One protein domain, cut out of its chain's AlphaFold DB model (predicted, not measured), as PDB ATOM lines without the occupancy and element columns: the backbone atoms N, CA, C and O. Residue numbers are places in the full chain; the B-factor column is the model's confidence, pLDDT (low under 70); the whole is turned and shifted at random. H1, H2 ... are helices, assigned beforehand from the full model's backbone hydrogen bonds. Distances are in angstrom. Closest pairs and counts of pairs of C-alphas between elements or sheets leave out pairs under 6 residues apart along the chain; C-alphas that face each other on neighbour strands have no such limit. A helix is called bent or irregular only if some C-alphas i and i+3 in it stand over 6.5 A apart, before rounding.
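AT A GLANCE: This is residues 84 to 197 of the 541 residues of an uncharacterized protein of Collinsella sp. OM06-18AC (UniProt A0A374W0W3). Two helices, H4 and the long H5, meet near their ends as a V, and the hairpin of H1 and H2 packs over one side of it, H2 on H4 and H1 on the first arm of H5, H5a. H3 is a short helix at the beginning of H4, the unnamed residues 84 to 107 lie by the V's opening, and the far end of H5, residues 190 to 195, sticks out as the tip of an arm that makes the length. The printed part has 114 residues with five named helices, H1 to H5 in chain order, and no named strand; the class is all helix. The whole is compact, with a radius of gyration of the C-alphas of 14.8 A, and elongated in outline, spanning 49 by 32 by 22 A.

HOW THE PARTS SIT: Before the first helix, residues 96 to 97 form a short antiparallel pairing with residues 102 to 103. H1, residues 108 to 118, and H2, residues 124 to 131, form a helical hairpin; they touch, closest at the C-alphas of Ile 109 and Ile 130, 5.9 A, at a steep tilt of 42 degrees, opposite ways. H4, residues 151 to 166, is the hub, touching three helices. H2 touches H4, closest at the C-alphas of Leu 126 and Ala 159, 5.0 A, at a shallow tilt of 28 degrees, opposite ways. H3, residues 133 to 137, touches H4 at its residues 152 to 156 alone; the closest C-alphas are those of Ile 136 and Leu 152, 6.1 A. H5, residues 168 to 195, was assigned as one helix by its hydrogen bonds but is bent, with C-alphas 182 and 185 6.7 A apart; its arms, H5a to residue 182 and H5b from 185, stand at a shallow tilt of 20 degrees. H4 and H5a touch only at the corner, and only just, with 3 pairs of C-alphas within 8 A, closest at Tyr 164 and Phe 171, 5.4 A. H1 touches H5a, closest at the C-alphas of Phe 111 and Tyr 178, 6.6 A, at a steep tilt of 64 degrees. H5b touches no helix. Every O i to N i+4 pair is within hydrogen-bond range in H1, H3, H4, H5a and H5b; in H2, 2 of 4 are.

IN THESE COORDINATES: H1 is 15.5 A long from C-alpha 108 at (141.220, 170.695, 132.246). H2 is irregular, but only just: C-alphas 125 and 128 are 6.7 A apart. H4 is 21.9 A long, H5a 20.9 A and H5b 14.9 A, ending at C-alpha 195 at (162.153, 177.028, 112.547).

THE WHOLE: The two C-alphas farthest apart are those of Asn 146 and Gly 196, 49.8 A. The link from H3 to H4, 13 residues, is long; the others are tight. The printed part has no cut, and no printed residue has a pLDDT under 70.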
ATOM      1  N   TYR A  84     142.177 184.089 137.908       97.25
ATOM      2  CA  TYR A  84     142.548 182.716 138.282       97.25
ATOM      3  C   TYR A  84     141.381 181.888 138.824       97.25
ATOM      4  O   TYR A  84     141.414 180.660 138.742       97.25
ATOM      5  N   ASN A  85     140.338 182.553 139.319       97.06
ATOM      6  CA  ASN A  85     139.126 181.943 139.857       97.06
ATOM      7  C   ASN A  85     137.989 181.894 138.821       97.06
ATOM      8  O   ASN A  85     136.805 181.920 139.160       97.06
ATOM      9  N   GLN A  86     138.326 181.932 137.532       95.75
ATOM     10  CA  GLN A  86     137.338 181.990 136.464       95.75
ATOM     11  C   GLN A  86     136.583 180.657 136.351       95.75
ATOM     12  O   GLN A  86     137.174 179.633 136.019       95.75
ATOM     13  N   GLY A  87     135.266 180.700 136.579       95.56
ATOM     14  CA  GLY A  87     134.327 179.616 136.266       95.56
ATOM     15  C   GLY A  87     134.171 179.384 134.754       95.56
ATOM     16  O   GLY A  87     134.811 180.070 133.950       95.56
ATOM     17  N   PHE A  88     133.306 178.447 134.353       95.56
ATOM     18  CA  PHE A  88     133.089 178.150 132.938       95.56
ATOM     19  C   PHE A  88     132.694 179.412 132.169       95.56
ATOM     20  O   PHE A  88     131.769 180.128 132.564       95.56
ATOM     21  N   SER A  89     133.392 179.702 131.070       90.31
ATOM     22  CA  SER A  89     133.114 180.911 130.294       90.31
ATOM     23  C   SER A  89     131.988 180.705 129.287       90.31
ATOM     24  O   SER A  89     132.032 179.784 128.473       90.31
ATOM     25  N   TYR A  90     131.004 181.612 129.296       87.19
ATOM     26  CA  TYR A  90     129.941 181.666 128.285       87.19
ATOM     27  C   TYR A  90     130.506 181.845 126.870       87.19
ATOM     28  O   TYR A  90     130.015 181.217 125.938       87.19
ATOM     29  N   GLY A  91     131.554 182.671 126.732       78.06
ATOM     30  CA  GLY A  91     132.211 182.927 125.447       78.06
ATOM     31  C   GLY A  91     132.702 181.647 124.775       78.06
ATOM     32  O   GLY A  91     132.547 181.510 123.580       78.06
ATOM     33  N   ASP A  92     133.150 180.668 125.560       76.19
ATOM     34  CA  ASP A  92     133.671 179.388 125.073       76.19
ATOM     35  C   ASP A  92     132.607 178.283 124.997       76.19
ATOM     36  O   ASP A  92     132.927 177.091 125.009       76.19
ATOM     37  N   GLY A  93     131.321 178.644 125.037       88.94
ATOM     38  CA  GLY A  93     130.224 177.678 125.120       88.94
ATOM     39  C   GLY A  93     130.291 176.802 126.376       88.94
ATOM     40  O   GLY A  93     129.892 175.639 126.335       88.94
ATOM     41  N   TYR A  94     130.824 177.342 127.479       94.19
ATOM     42  CA  TYR A  94     131.064 176.635 128.741       94.19
ATOM     43  C   TYR A  94     132.028 175.444 128.607       94.19
ATOM     44  O   TYR A  94     131.875 174.430 129.286       94.19
ATOM     45  N   ASN A  95     133.036 175.551 127.735       93.94
ATOM     46  CA  ASN A  95     134.052 174.507 127.567       93.94
ATOM     47  C   ASN A  95     135.366 174.773 128.313       93.94
ATOM     48  O   ASN A  95     136.181 173.859 128.379       93.94
ATOM     49  N   ALA A  96     135.580 175.962 128.885       93.88
ATOM     50  CA  ALA A  96     136.871 176.344 129.458       93.88
ATOM     51  C   ALA A  96     136.777 177.011 130.844       93.88
ATOM     52  O   ALA A  96     135.821 177.742 131.112       93.88
ATOM     53  N   LEU A  97     137.774 176.756 131.703       94.31
ATOM     54  CA  LEU A  97     137.869 177.186 133.113       94.31
ATOM     55  C   LEU A  97     139.254 177.776 133.448       94.31
ATOM     56  O   LEU A  97     140.264 177.379 132.869       94.31
ATOM     57  N   GLY A  98     139.327 178.671 134.434       96.06
ATOM     58  CA  GLY A  98     140.590 179.165 134.998       96.06
ATOM     59  C   GLY A  98     141.302 180.260 134.200       96.06
ATOM     60  O   GLY A  98     140.824 180.719 133.161       96.06
ATOM     61  N   TYR A  99     142.476 180.671 134.680       96.56
ATOM     62  CA  TYR A  99     143.235 181.817 134.156       96.56
ATOM     63  C   TYR A  99     143.585 181.684 132.670       96.56
ATOM     64  O   TYR A  99     143.475 182.646 131.912       96.56
ATOM     65  N   TYR A 100     143.950 180.469 132.260       95.62
ATOM     66  CA  TYR A 100     144.364 180.132 130.897       95.62
ATOM     67  C   TYR A 100     143.241 179.531 130.049       95.62
ATOM     68  O   TYR A 100     143.492 179.130 128.915       95.62
ATOM     69  N   GLN A 101     142.014 179.470 130.587       94.62
ATOM     70  CA  GLN A 101     140.862 178.855 129.924       94.62
ATOM     71  C   GLN A 101     141.152 177.391 129.535       94.62
ATOM     72  O   GLN A 101     141.057 176.999 128.375       94.62
ATOM     73  N   PHE A 102     141.500 176.564 130.528       95.69
ATOM     74  CA  PHE A 102     141.728 175.132 130.346       95.69
ATOM     75  C   PHE A 102     140.477 174.456 129.789       95.69
ATOM     76  O   PHE A 102     139.437 174.391 130.449       95.69
ATOM     77  N   ASP A 103     140.596 173.946 128.570       94.00
ATOM     78  CA  ASP A 103     139.513 173.313 127.841       94.00
ATOM     79  C   ASP A 103     139.195 171.940 128.438       94.00
ATOM     80  O   ASP A 103     140.075 171.081 128.573       94.00
ATOM     81  N   ARG A 104     137.924 171.692 128.755       95.69
ATOM     82  CA  ARG A 104     137.455 170.425 129.331       95.69
ATOM     83  C   ARG A 104     137.796 169.206 128.479       95.69
ATOM     84  O   ARG A 104     137.999 168.121 129.021       95.69
ATOM     85  N   ARG A 105     137.853 169.377 127.158       93.69
ATOM     86  CA  ARG A 105     138.068 168.314 126.170       93.69
ATOM     87  C   ARG A 105     139.533 167.892 126.111       93.69
ATOM     88  O   ARG A 105     139.806 166.762 125.727       93.69
ATOM     89  N   TRP A 106     140.454 168.783 126.489       89.38
ATOM     90  CA  TRP A 106     141.878 168.613 126.192       89.38
ATOM     91  C   TRP A 106     142.801 168.795 127.395       89.38
ATOM     92  O   TRP A 106     143.740 168.020 127.545       89.38
ATOM     93  N   SER A 107     142.576 169.797 128.249       93.62
ATOM     94  CA  SER A 107     143.574 170.204 129.246       93.62
ATOM     95  C   SER A 107     143.068 170.352 130.673       93.62
ATOM     96  O   SER A 107     143.875 170.228 131.590       93.62
ATOM     97  N   LEU A 108     141.766 170.533 130.896       97.06
ATOM     98  CA  LEU A 108     141.220 170.695 132.246       97.06
ATOM     99  C   LEU A 108     141.475 169.475 133.137       97.06
ATOM    100  O   LEU A 108     142.000 169.612 134.236       97.06
ATOM    101  N   ILE A 109     141.113 168.276 132.666       97.81
ATOM    102  CA  ILE A 109     141.266 167.041 133.447       97.81
ATOM    103  C   ILE A 109     142.746 166.695 133.669       97.81
ATOM    104  O   ILE A 109     143.102 166.380 134.806       97.81
ATOM    105  N   PRO A 110     143.636 166.777 132.657       96.62
ATOM    106  CA  PRO A 110     145.075 166.650 132.887       96.62
ATOM    107  C   PRO A 110     145.630 167.652 133.910       96.62
ATOM    108  O   PRO A 110     146.367 167.241 134.806       96.62
ATOM    109  N   PHE A 111     145.226 168.926 133.846       97.50
ATOM    110  CA  PHE A 111     145.614 169.937 134.833       97.50
ATOM    111  C   PHE A 111     145.145 169.569 136.245       97.50
ATOM    112  O   PHE A 111     145.957 169.508 137.169       97.50
ATOM    113  N   MET A 112     143.858 169.250 136.416       98.25
ATOM    114  CA  MET A 112     143.307 168.836 137.710       98.25
ATOM    115  C   MET A 112     144.047 167.620 138.270       98.25
ATOM    116  O   MET A 112     144.360 167.578 139.456       98.25
ATOM    117  N   ARG A 113     144.383 166.649 137.414       97.94
ATOM    118  CA  ARG A 113     145.154 165.466 137.802       97.94
ATOM    119  C   ARG A 113     146.566 165.823 138.259       97.94
ATOM    120  O   ARG A 113     147.034 165.244 139.233       97.94
ATOM    121  N   GLN A 114     147.234 166.774 137.605       95.50
ATOM    122  CA  GLN A 114     148.546 167.250 138.049       95.50
ATOM    123  C   GLN A 114     148.470 167.904 139.432       95.50
ATOM    124  O   GLN A 114     149.303 167.602 140.283       95.50
ATOM    125  N   VAL A 115     147.466 168.750 139.679       96.75
ATOM    126  CA  VAL A 115     147.277 169.388 140.993       96.75
ATOM    127  C   VAL A 115     146.944 168.359 142.071       96.75
ATOM    128  O   VAL A 115     147.538 168.373 143.146       96.75
ATOM    129  N   TYR A 116     146.047 167.420 141.775       97.25
ATOM    130  CA  TYR A 116     145.719 166.334 142.695       97.25
ATOM    131  C   TYR A 116     146.946 165.478 143.035       97.25
ATOM    132  O   TYR A 116     147.125 165.091 144.181       97.25
ATOM    133  N   ASN A 117     147.820 165.206 142.065       95.00
ATOM    134  CA  ASN A 117     149.042 164.439 142.304       95.00
ATOM    135  C   ASN A 117     150.122 165.228 143.061       95.00
ATOM    136  O   ASN A 117     151.000 164.608 143.652       95.00
ATOM    137  N   TYR A 118     150.083 166.563 143.025       93.19
ATOM    138  CA  TYR A 118     150.996 167.419 143.786       93.19
ATOM    139  C   TYR A 118     150.722 167.331 145.292       93.19
ATOM    140  O   TYR A 118     151.644 167.083 146.065       93.19
ATOM    141  N   ASP A 119     149.456 167.467 145.696       95.69
ATOM    142  CA  ASP A 119     149.011 167.231 147.071       95.69
ATOM    143  C   ASP A 119     147.562 166.726 147.074       95.69
ATOM    144  O   ASP A 119     146.595 167.495 147.065       95.69
ATOM    145  N   SER A 120     147.404 165.403 147.098       96.44
ATOM    146  CA  SER A 120     146.090 164.756 147.025       96.44
ATOM    147  C   SER A 120     145.259 164.931 148.292       96.44
ATOM    148  O   SER A 120     144.043 164.747 148.250       96.44
ATOM    149  N   ALA A 121     145.901 165.225 149.428       96.88
ATOM    150  CA  ALA A 121     145.200 165.459 150.684       96.88
ATOM    151  C   ALA A 121     144.578 166.858 150.672       96.88
ATOM    152  O   ALA A 121     143.373 166.998 150.913       96.88
ATOM    153  N   LYS A 122     145.373 167.871 150.307       97.81
ATOM    154  CA  LYS A 122     144.929 169.264 150.177       97.81
ATOM    155  C   LYS A 122     143.916 169.437 149.050       97.81
ATOM    156  O   LYS A 122     142.863 170.028 149.268       97.81
ATOM    157  N   TYR A 123     144.190 168.876 147.874       98.19
ATOM    158  CA  TYR A 123     143.365 169.047 146.675       98.19
ATOM    159  C   TYR A 123     142.409 167.879 146.407       98.19
ATOM    160  O   TYR A 123     142.051 167.588 145.262       98.19
ATOM    161  N   SER A 124     141.965 167.202 147.467       98.25
ATOM    162  CA  SER A 124     141.086 166.030 147.381       98.25
ATOM    163  C   SER A 124     139.756 166.295 146.662       98.25
ATOM    164  O   SER A 124     139.239 165.389 146.008       98.25
ATOM    165  N   MET A 125     139.243 167.532 146.687       98.38
ATOM    166  CA  MET A 125     138.020 167.930 145.972       98.38
ATOM    167  C   MET A 125     138.107 167.769 144.447       98.38
ATOM    168  O   MET A 125     137.079 167.676 143.784       98.38
ATOM    169  N   LEU A 126     139.314 167.708 143.874       98.62
ATOM    170  CA  LEU A 126     139.499 167.479 142.437       98.62
ATOM    171  C   LEU A 126     139.176 166.043 142.018       98.62
ATOM    172  O   LEU A 126     138.926 165.790 140.837       98.62
ATOM    173  N   LYS A 127     139.174 165.100 142.964       98.25
ATOM    174  CA  LYS A 127     139.084 163.669 142.677       98.25
ATOM    175  C   LYS A 127     137.809 163.297 141.914       98.25
ATOM    176  O   LYS A 127     137.897 162.566 140.934       98.25
ATOM    177  N   ASP A 128     136.657 163.835 142.297       97.19
ATOM    178  CA  ASP A 128     135.382 163.486 141.654       97.19
ATOM    179  C   ASP A 128     135.323 163.965 140.194       97.19
ATOM    180  O   ASP A 128     134.859 163.241 139.309       97.19
ATOM    181  N   ALA A 129     135.858 165.158 139.914       98.44
ATOM    182  CA  ALA A 129     135.992 165.658 138.547       98.44
ATOM    183  C   ALA A 129     136.986 164.816 137.731       98.44
ATOM    184  O   ALA A 129     136.744 164.517 136.564       98.44
ATOM    185  N   ILE A 130     138.088 164.382 138.345       98.62
ATOM    186  CA  ILE A 130     139.094 163.527 137.705       98.62
ATOM    187  C   ILE A 130     138.523 162.144 137.363       98.62
ATOM    188  O   ILE A 130     138.769 161.643 136.260       98.62
ATOM    189  N   ASP A 131     137.767 161.536 138.277       98.44
ATOM    190  CA  ASP A 131     137.156 160.212 138.098       98.44
ATOM    191  C   ASP A 131     136.097 160.233 136.989       98.44
ATOM    192  O   ASP A 131     136.028 159.316 136.170       98.44
ATOM    193  N   ARG A 132     135.338 161.331 136.884       98.44
ATOM    194  CA  ARG A 132     134.393 161.580 135.780       98.44
ATOM    195  C   ARG A 132     135.038 162.237 134.560       98.44
ATOM    196  O   ARG A 132     134.338 162.708 133.661       98.44
ATOM    197  N   GLY A 133     136.368 162.253 134.488       98.00
ATOM    198  CA  GLY A 133     137.111 162.980 133.465       98.00
ATOM    199  C   GLY A 133     136.736 162.586 132.035       98.00
ATOM    200  O   GLY A 133     136.583 163.455 131.185       98.00
ATOM    201  N   GLY A 134     136.487 161.298 131.774       98.00
ATOM    202  CA  GLY A 134     136.040 160.836 130.453       98.00
ATOM    203  C   GLY A 134     134.675 161.400 130.039       98.00
ATOM    204  O   GLY A 134     134.465 161.720 128.871       98.00
ATOM    205  N   GLU A 135     133.756 161.581 130.991       98.44
ATOM    206  CA  GLU A 135     132.450 162.194 130.737       98.44
ATOM    207  C   GLU A 135     132.566 163.708 130.549       98.44
ATOM    208  O   GLU A 135     131.922 164.260 129.657       98.44
ATOM    209  N   ILE A 136     133.398 164.367 131.360       98.31
ATOM    210  CA  ILE A 136     133.647 165.814 131.294       98.31
ATOM    211  C   ILE A 136     134.353 166.191 129.988       98.31
ATOM    212  O   ILE A 136     134.010 167.205 129.379       98.31
ATOM    213  N   SER A 137     135.298 165.379 129.515       97.12
ATOM    214  CA  SER A 137     136.029 165.633 128.269       97.12
ATOM    215  C   SER A 137     135.245 165.265 127.008       97.12
ATOM    216  O   SER A 137     135.584 165.733 125.921       97.12
ATOM    217  N   ASN A 138     134.170 164.482 127.117       96.19
ATOM    218  CA  ASN A 138     133.349 164.118 125.966       96.19
ATOM    219  C   ASN A 138     132.566 165.330 125.444       96.19
ATOM    220  O   ASN A 138     131.668 165.841 126.115       96.19
ATOM    221  N   ALA A 139     132.865 165.773 124.220       91.94
ATOM    222  CA  ALA A 139     132.241 166.942 123.603       91.94
ATOM    223  C   ALA A 139     130.699 166.875 123.567       91.94
ATOM    224  O   ALA A 139     130.057 167.915 123.703       91.94
ATOM    225  N   ASN A 140     130.120 165.673 123.474       95.19
ATOM    226  CA  ASN A 140     128.670 165.453 123.428       95.19
ATOM    227  C   ASN A 140     127.968 165.673 124.776       95.19
ATOM    228  O   ASN A 140     126.744 165.771 124.813       95.19
ATOM    229  N   ASN A 141     128.724 165.764 125.870       96.88
ATOM    230  CA  ASN A 141     128.197 166.070 127.190       96.88
ATOM    231  C   ASN A 141     128.352 167.575 127.462       96.88
ATOM    232  O   ASN A 141     129.475 168.034 127.699       96.88
ATOM    233  N   PRO A 142     127.271 168.373 127.422       95.69
ATOM    234  CA  PRO A 142     127.364 169.803 127.688       95.69
ATOM    235  C   PRO A 142     127.615 170.071 129.178       95.69
ATOM    236  O   PRO A 142     127.036 169.415 130.045       95.69
ATOM    237  N   MET A 143     128.443 171.074 129.490       97.69
ATOM    238  CA  MET A 143     128.644 171.546 130.873       97.69
ATOM    239  C   MET A 143     127.554 172.520 131.324       97.69
ATOM    240  O   MET A 143     127.377 172.749 132.516       97.69
ATOM    241  N   TYR A 144     126.802 173.079 130.380       97.44
ATOM    242  CA  TYR A 144     125.718 174.015 130.636       97.44
ATOM    243  C   TYR A 144     124.544 173.707 129.711       97.44
ATOM    244  O   TYR A 144     124.725 173.543 128.504       97.44
ATOM    245  N   ALA A 145     123.345 173.607 130.274       96.62
ATOM    246  CA  ALA A 145     122.114 173.349 129.541       96.62
ATOM    247  C   ALA A 145     120.926 173.936 130.309       96.62
ATOM    248  O   ALA A 145     120.940 174.002 131.534       96.62
ATOM    249  N   ASN A 146     119.874 174.346 129.597       95.56
ATOM    250  CA  ASN A 146     118.636 174.848 130.210       95.56
ATOM    251  C   ASN A 146     118.861 176.006 131.204       95.56
ATOM    252  O   ASN A 146     118.226 176.061 132.256       95.56
ATOM    253  N   GLY A 147     119.788 176.917 130.884       95.56
ATOM    254  CA  GLY A 147     120.059 178.101 131.704       95.56
ATOM    255  C   GLY A 147     120.811 177.831 133.012       95.56
ATOM    256  O   GLY A 147     120.819 178.699 133.878       95.56
ATOM    257  N   GLN A 148     121.433 176.660 133.168       97.25
ATOM    258  CA  GLN A 148     122.220 176.308 134.352       97.25
ATOM    259  C   GLN A 148     123.356 175.333 134.017       97.25
ATOM    260  O   GLN A 148     123.368 174.707 132.954       97.25
ATOM    261  N   LEU A 149     124.317 175.187 134.934       98.00
ATOM    262  CA  LEU A 149     125.328 174.135 134.827       98.00
ATOM    263  C   LEU A 149     124.650 172.763 134.890       98.00
ATOM    264  O   LEU A 149     123.751 172.534 135.698       98.00
ATOM    265  N   THR A 150     125.096 171.845 134.039       98.44
ATOM    266  CA  THR A 150     124.728 170.432 134.168       98.44
ATOM    267  C   THR A 150     125.428 169.830 135.378       98.44
ATOM    268  O   THR A 150     126.340 170.430 135.940       98.44
ATOM    269  N   GLU A 151     125.067 168.606 135.755       98.12
ATOM    270  CA  GLU A 151     125.753 167.921 136.853       98.12
ATOM    271  C   GLU A 151     127.263 167.774 136.601       98.12
ATOM    272  O   GLU A 151     128.068 167.982 137.503       98.12
ATOM    273  N   LEU A 152     127.667 167.493 135.358       98.44
ATOM    274  CA  LEU A 152     129.084 167.439 134.984       98.44
ATOM    275  C   LEU A 152     129.752 168.816 135.077       98.44
ATOM    276  O   LEU A 152     130.860 168.923 135.602       98.44
ATOM    277  N   GLY A 153     129.072 169.865 134.602       98.12
ATOM    278  CA  GLY A 153     129.572 171.236 134.706       98.12
ATOM    279  C   GLY A 153     129.723 171.687 136.156       98.12
ATOM    280  O   GLY A 153     130.723 172.306 136.512       98.12
ATOM    281  N   ARG A 154     128.771 171.317 137.012       98.50
ATOM    282  CA  ARG A 154     128.799 171.583 138.448       98.50
ATOM    283  C   ARG A 154     129.976 170.873 139.116       98.50
ATOM    284  O   ARG A 154     130.766 171.543 139.768       98.50
ATOM    285  N   ILE A 155     130.150 169.570 138.889       98.50
ATOM    286  CA  ILE A 155     131.276 168.794 139.439       98.50
ATOM    287  C   ILE A 155     132.620 169.406 139.040       98.50
ATOM    288  O   ILE A 155     133.470 169.633 139.896       98.50
ATOM    289  N   ALA A 156     132.813 169.707 137.753       98.44
ATOM    290  CA  ALA A 156     134.071 170.271 137.274       98.44
ATOM    291  C   ALA A 156     134.331 171.674 137.847       98.44
ATOM    292  O   ALA A 156     135.434 171.954 138.321       98.44
ATOM    293  N   GLN A 157     133.325 172.555 137.823       98.50
ATOM    294  CA  GLN A 157     133.484 173.927 138.289       98.50
ATOM    295  C   GLN A 157     133.645 173.999 139.808       98.50
ATOM    296  O   GLN A 157     134.554 174.673 140.281       98.50
ATOM    297  N   GLU A 158     132.812 173.311 140.586       98.44
ATOM    298  CA  GLU A 158     132.921 173.325 142.048       98.44
ATOM    299  C   GLU A 158     134.250 172.736 142.523       98.44
ATOM    300  O   GLU A 158     134.869 173.304 143.419       98.44
ATOM    301  N   ALA A 159     134.739 171.666 141.888       98.50
ATOM    302  CA  ALA A 159     136.058 171.117 142.183       98.50
ATOM    303  C   ALA A 159     137.171 172.142 141.910       98.50
ATOM    304  O   ALA A 159     138.032 172.366 142.763       98.50
ATOM    305  N   PHE A 160     137.137 172.802 140.746       98.69
ATOM    306  CA  PHE A 160     138.126 173.815 140.365       98.69
ATOM    307  C   PHE A 160     138.121 175.016 141.321       98.69
ATOM    308  O   PHE A 160     139.168 175.408 141.836       98.69
ATOM    309  N   LEU A 161     136.942 175.588 141.582       98.56
ATOM    310  CA  LEU A 161     136.792 176.741 142.473       98.56
ATOM    311  C   LEU A 161     137.097 176.360 143.929       98.56
ATOM    312  O   LEU A 161     137.678 177.152 144.662       98.56
ATOM    313  N   GLY A 162     136.757 175.140 144.351       98.56
ATOM    314  CA  GLY A 162     137.116 174.600 145.662       98.56
ATOM    315  C   GLY A 162     138.630 174.477 145.845       98.56
ATOM    316  O   GLY A 162     139.154 174.875 146.886       98.56
ATOM    317  N   ALA A 163     139.345 174.009 144.821       98.62
ATOM    318  CA  ALA A 163     140.803 173.964 144.831       98.62
ATOM    319  C   ALA A 163     141.421 175.373 144.876       98.62
ATOM    320  O   ALA A 163     142.303 175.616 145.698       98.62
ATOM    321  N   TYR A 164     140.907 176.325 144.085       98.62
ATOM    322  CA  TYR A 164     141.333 177.727 144.163       98.62
ATOM    323  C   TYR A 164     141.095 178.320 145.558       98.62
ATOM    324  O   TYR A 164     141.999 178.906 146.138       98.62
ATOM    325  N   ASN A 165     139.909 178.133 146.137       98.44
ATOM    326  CA  ASN A 165     139.566 178.682 147.452       98.44
ATOM    327  C   ASN A 165     140.350 178.040 148.609       98.44
ATOM    328  O   ASN A 165     140.456 178.649 149.671       98.44
ATOM    329  N   THR A 166     140.888 176.830 148.423       98.31
ATOM    330  CA  THR A 166     141.718 176.145 149.430       98.31
ATOM    331  C   THR A 166     143.061 176.848 149.618       98.31
ATOM    332  O   THR A 166     143.517 177.014 150.747       98.31
ATOM    333  N   ASP A 167     143.689 177.268 148.520       98.00
ATOM    334  CA  ASP A 167     144.904 178.084 148.534       98.00
ATOM    335  C   ASP A 167     145.017 178.869 147.218       98.00
ATOM    336  O   ASP A 167     145.536 178.344 146.225       98.00
ATOM    337  N   PRO A 168     144.522 180.120 147.183       97.88
ATOM    338  CA  PRO A 168     144.491 180.909 145.958       97.88
ATOM    339  C   PRO A 168     145.873 181.166 145.366       97.88
ATOM    340  O   PRO A 168     146.027 181.146 144.145       97.88
ATOM    341  N   ALA A 169     146.882 181.408 146.207       95.94
ATOM    342  CA  ALA A 169     148.228 181.728 145.748       95.94
ATOM    343  C   ALA A 169     148.898 180.492 145.145       95.94
ATOM    344  O   ALA A 169     149.396 180.549 144.018       95.94
ATOM    345  N   GLU A 170     148.851 179.360 145.852       95.62
ATOM    346  CA  GLU A 170     149.433 178.113 145.362       95.62
ATOM    347  C   GLU A 170     148.693 177.609 144.121       95.62
ATOM    348  O   GLU A 170     149.326 177.314 143.111       95.62
ATOM    349  N   PHE A 171     147.359 177.582 144.134       97.44
ATOM    350  CA  PHE A 171     146.594 177.090 142.989       97.44
ATOM    351  C   PHE A 171     146.772 177.981 141.750       97.44
ATOM    352  O   PHE A 171     146.842 177.464 140.637       97.44
ATOM    353  N   SER A 172     146.926 179.300 141.915       97.00
ATOM    354  CA  SER A 172     147.289 180.200 140.807       97.00
ATOM    355  C   SER A 172     148.676 179.878 140.247       97.00
ATOM    356  O   SER A 172     148.846 179.766 139.032       97.00
ATOM    357  N   ALA A 173     149.659 179.647 141.118       95.12
ATOM    358  CA  ALA A 173     151.007 179.268 140.707       95.12
ATOM    359  C   ALA A 173     151.051 177.875 140.041       95.12
ATOM    360  O   ALA A 173     151.830 177.655 139.112       95.12
ATOM    361  N   LEU A 174     150.181 176.947 140.448       96.44
ATOM    362  CA  LEU A 174     150.006 175.649 139.791       96.44
ATOM    363  C   LEU A 174     149.374 175.792 138.397       96.44
ATOM    364  O   LEU A 174     149.796 175.094 137.472       96.44
ATOM    365  N   GLN A 175     148.411 176.706 138.216       97.56
ATOM    366  CA  GLN A 175     147.878 177.039 136.888       97.56
ATOM    367  C   GLN A 175     148.985 177.592 135.979       97.56
ATOM    368  O   GLN A 175     149.120 177.132 134.844       97.56
ATOM    369  N   ASP A 176     149.801 178.523 136.484       96.06
ATOM    370  CA  ASP A 176     150.944 179.086 135.754       96.06
ATOM    371  C   ASP A 176     151.941 178.008 135.342       96.06
ATOM    372  O   ASP A 176     152.299 177.909 134.168       96.06
ATOM    373  N   ALA A 177     152.354 177.165 136.289       93.50
ATOM    374  CA  ALA A 177     153.305 176.095 136.030       93.50
ATOM    375  C   ALA A 177     152.770 175.107 134.985       93.50
ATOM    376  O   ALA A 177     153.502 174.724 134.071       93.50
ATOM    377  N   TYR A 178     151.503 174.701 135.080       95.12
ATOM    378  CA  TYR A 178     150.914 173.787 134.104       95.12
ATOM    379  C   TYR A 178     150.865 174.407 132.706       95.12
ATOM    380  O   TYR A 178     151.323 173.786 131.744       95.12
ATOM    381  N   ALA A 179     150.328 175.623 132.587       95.06
ATOM    382  CA  ALA A 179     150.155 176.287 131.301       95.06
ATOM    383  C   ALA A 179     151.506 176.625 130.653       95.06
ATOM    384  O   ALA A 179     151.683 176.418 129.453       95.06
ATOM    385  N   TYR A 180     152.488 177.064 131.440       95.19
ATOM    386  CA  TYR A 180     153.839 177.310 130.949       95.19
ATOM    387  C   TYR A 180     154.461 176.032 130.375       95.19
ATOM    388  O   TYR A 180     154.908 176.018 129.230       95.19
ATOM    389  N   ASN A 181     154.453 174.940 131.144       92.00
ATOM    390  CA  ASN A 181     155.123 173.701 130.745       92.00
ATOM    391  C   ASN A 181     154.398 172.969 129.610       92.00
ATOM    392  O   ASN A 181     155.052 172.381 128.755       92.00
ATOM    393  N   SER A 182     153.064 173.009 129.589       89.69
ATOM    394  CA  SER A 182     152.254 172.266 128.612       89.69
ATOM    395  C   SER A 182     152.028 173.036 127.312       89.69
ATOM    396  O   SER A 182     151.747 172.424 126.281       89.69
ATOM    397  N   TYR A 183     152.129 174.370 127.344       92.75
ATOM    398  CA  TYR A 183     151.872 175.228 126.188       92.75
ATOM    399  C   TYR A 183     153.124 175.982 125.765       92.75
ATOM    400  O   TYR A 183     153.686 175.693 124.709       92.75
ATOM    401  N   TYR A 184     153.567 176.937 126.583       95.81
ATOM    402  CA  TYR A 184     154.625 177.864 126.195       95.81
ATOM    403  C   TYR A 184     155.945 177.145 125.908       95.81
ATOM    404  O   TYR A 184     156.473 177.272 124.808       95.81
ATOM    405  N   ALA A 185     156.453 176.353 126.857       94.19
ATOM    406  CA  ALA A 185     157.753 175.694 126.740       94.19
ATOM    407  C   ALA A 185     157.799 174.713 125.554       94.19
ATOM    408  O   ALA A 185     158.813 174.601 124.863       94.19
ATOM    409  N   VAL A 186     156.675 174.040 125.275       93.25
ATOM    410  CA  VAL A 186     156.524 173.166 124.101       93.25
ATOM    411  C   VAL A 186     156.637 173.978 122.811       93.25
ATOM    412  O   VAL A 186     157.387 173.595 121.911       93.25
ATOM    413  N   THR A 187     155.937 175.111 122.720       96.56
ATOM    414  CA  THR A 187     156.003 175.987 121.544       96.56
ATOM    415  C   THR A 187     157.369 176.643 121.378       96.56
ATOM    416  O   THR A 187     157.881 176.677 120.263       96.56
ATOM    417  N   GLU A 188     157.976 177.156 122.447       96.38
ATOM    418  CA  GLU A 188     159.312 177.761 122.410       96.38
ATOM    419  C   GLU A 188     160.348 176.752 121.895       96.38
ATOM    420  O   GLU A 188     161.107 177.043 120.968       96.38
ATOM    421  N   SER A 189     160.318 175.528 122.428       96.50
ATOM    422  CA  SER A 189     161.161 174.429 121.953       96.50
ATOM    423  C   SER A 189     160.904 174.114 120.478       96.50
ATOM    424  O   SER A 189     161.842 173.939 119.698       96.50
ATOM    425  N   TRP A 190     159.639 174.082 120.057       97.56
ATOM    426  CA  TRP A 190     159.290 173.849 118.659       97.56
ATOM    427  C   TRP A 190     159.782 174.971 117.733       97.56
ATOM    428  O   TRP A 190     160.347 174.668 116.686       97.56
ATOM    429  N   LEU A 191     159.642 176.246 118.107       97.50
ATOM    430  CA  LEU A 191     160.157 177.382 117.330       97.50
ATOM    431  C   LEU A 191     161.663 177.248 117.093       97.50
ATOM    432  O   LEU A 191     162.133 177.388 115.960       97.50
ATOM    433  N   LYS A 192     162.406 176.889 118.142       97.00
ATOM    434  CA  LYS A 192     163.850 176.671 118.063       97.00
ATOM    435  C   LYS A 192     164.204 175.490 117.165       97.00
ATOM    436  O   LYS A 192     165.036 175.632 116.274       97.00
ATOM    437  N   ASN A 193     163.569 174.340 117.370       95.94
ATOM    438  CA  ASN A 193     163.951 173.097 116.696       95.94
ATOM    439  C   ASN A 193     163.423 172.994 115.257       95.94
ATOM    440  O   ASN A 193     164.101 172.440 114.396       95.94
ATOM    441  N   ALA A 194     162.222 173.507 114.984       96.69
ATOM    442  CA  ALA A 194     161.571 173.383 113.682       96.69
ATOM    443  C   ALA A 194     161.816 174.587 112.767       96.69
ATOM    444  O   ALA A 194     161.862 174.411 111.550       96.69
ATOM    445  N   LEU A 195     161.949 175.799 113.325       96.50
ATOM    446  CA  LEU A 195     162.153 177.028 112.547       96.50
ATOM    447  C   LEU A 195     163.535 177.664 112.757       96.50
ATOM    448  O   LEU A 195     163.861 178.623 112.064       96.50
ATOM    449  N   GLY A 196     164.353 177.167 113.691       96.88
ATOM    450  CA  GLY A 196     165.638 177.791 114.023       96.88
ATOM    451  C   GLY A 196     165.500 179.131 114.755       96.88
ATOM    452  O   GLY A 196     166.446 179.917 114.770       96.88
ATOM    453  N   ILE A 197     164.331 179.411 115.342       97.75
ATOM    454  CA  ILE A 197     164.015 180.689 115.991       97.75
ATOM    455  C   ILE A 197     164.136 180.534 117.506       97.75
ATOM    456  O   ILE A 197     163.250 179.986 118.158       97.75
TER     457      ILE A 197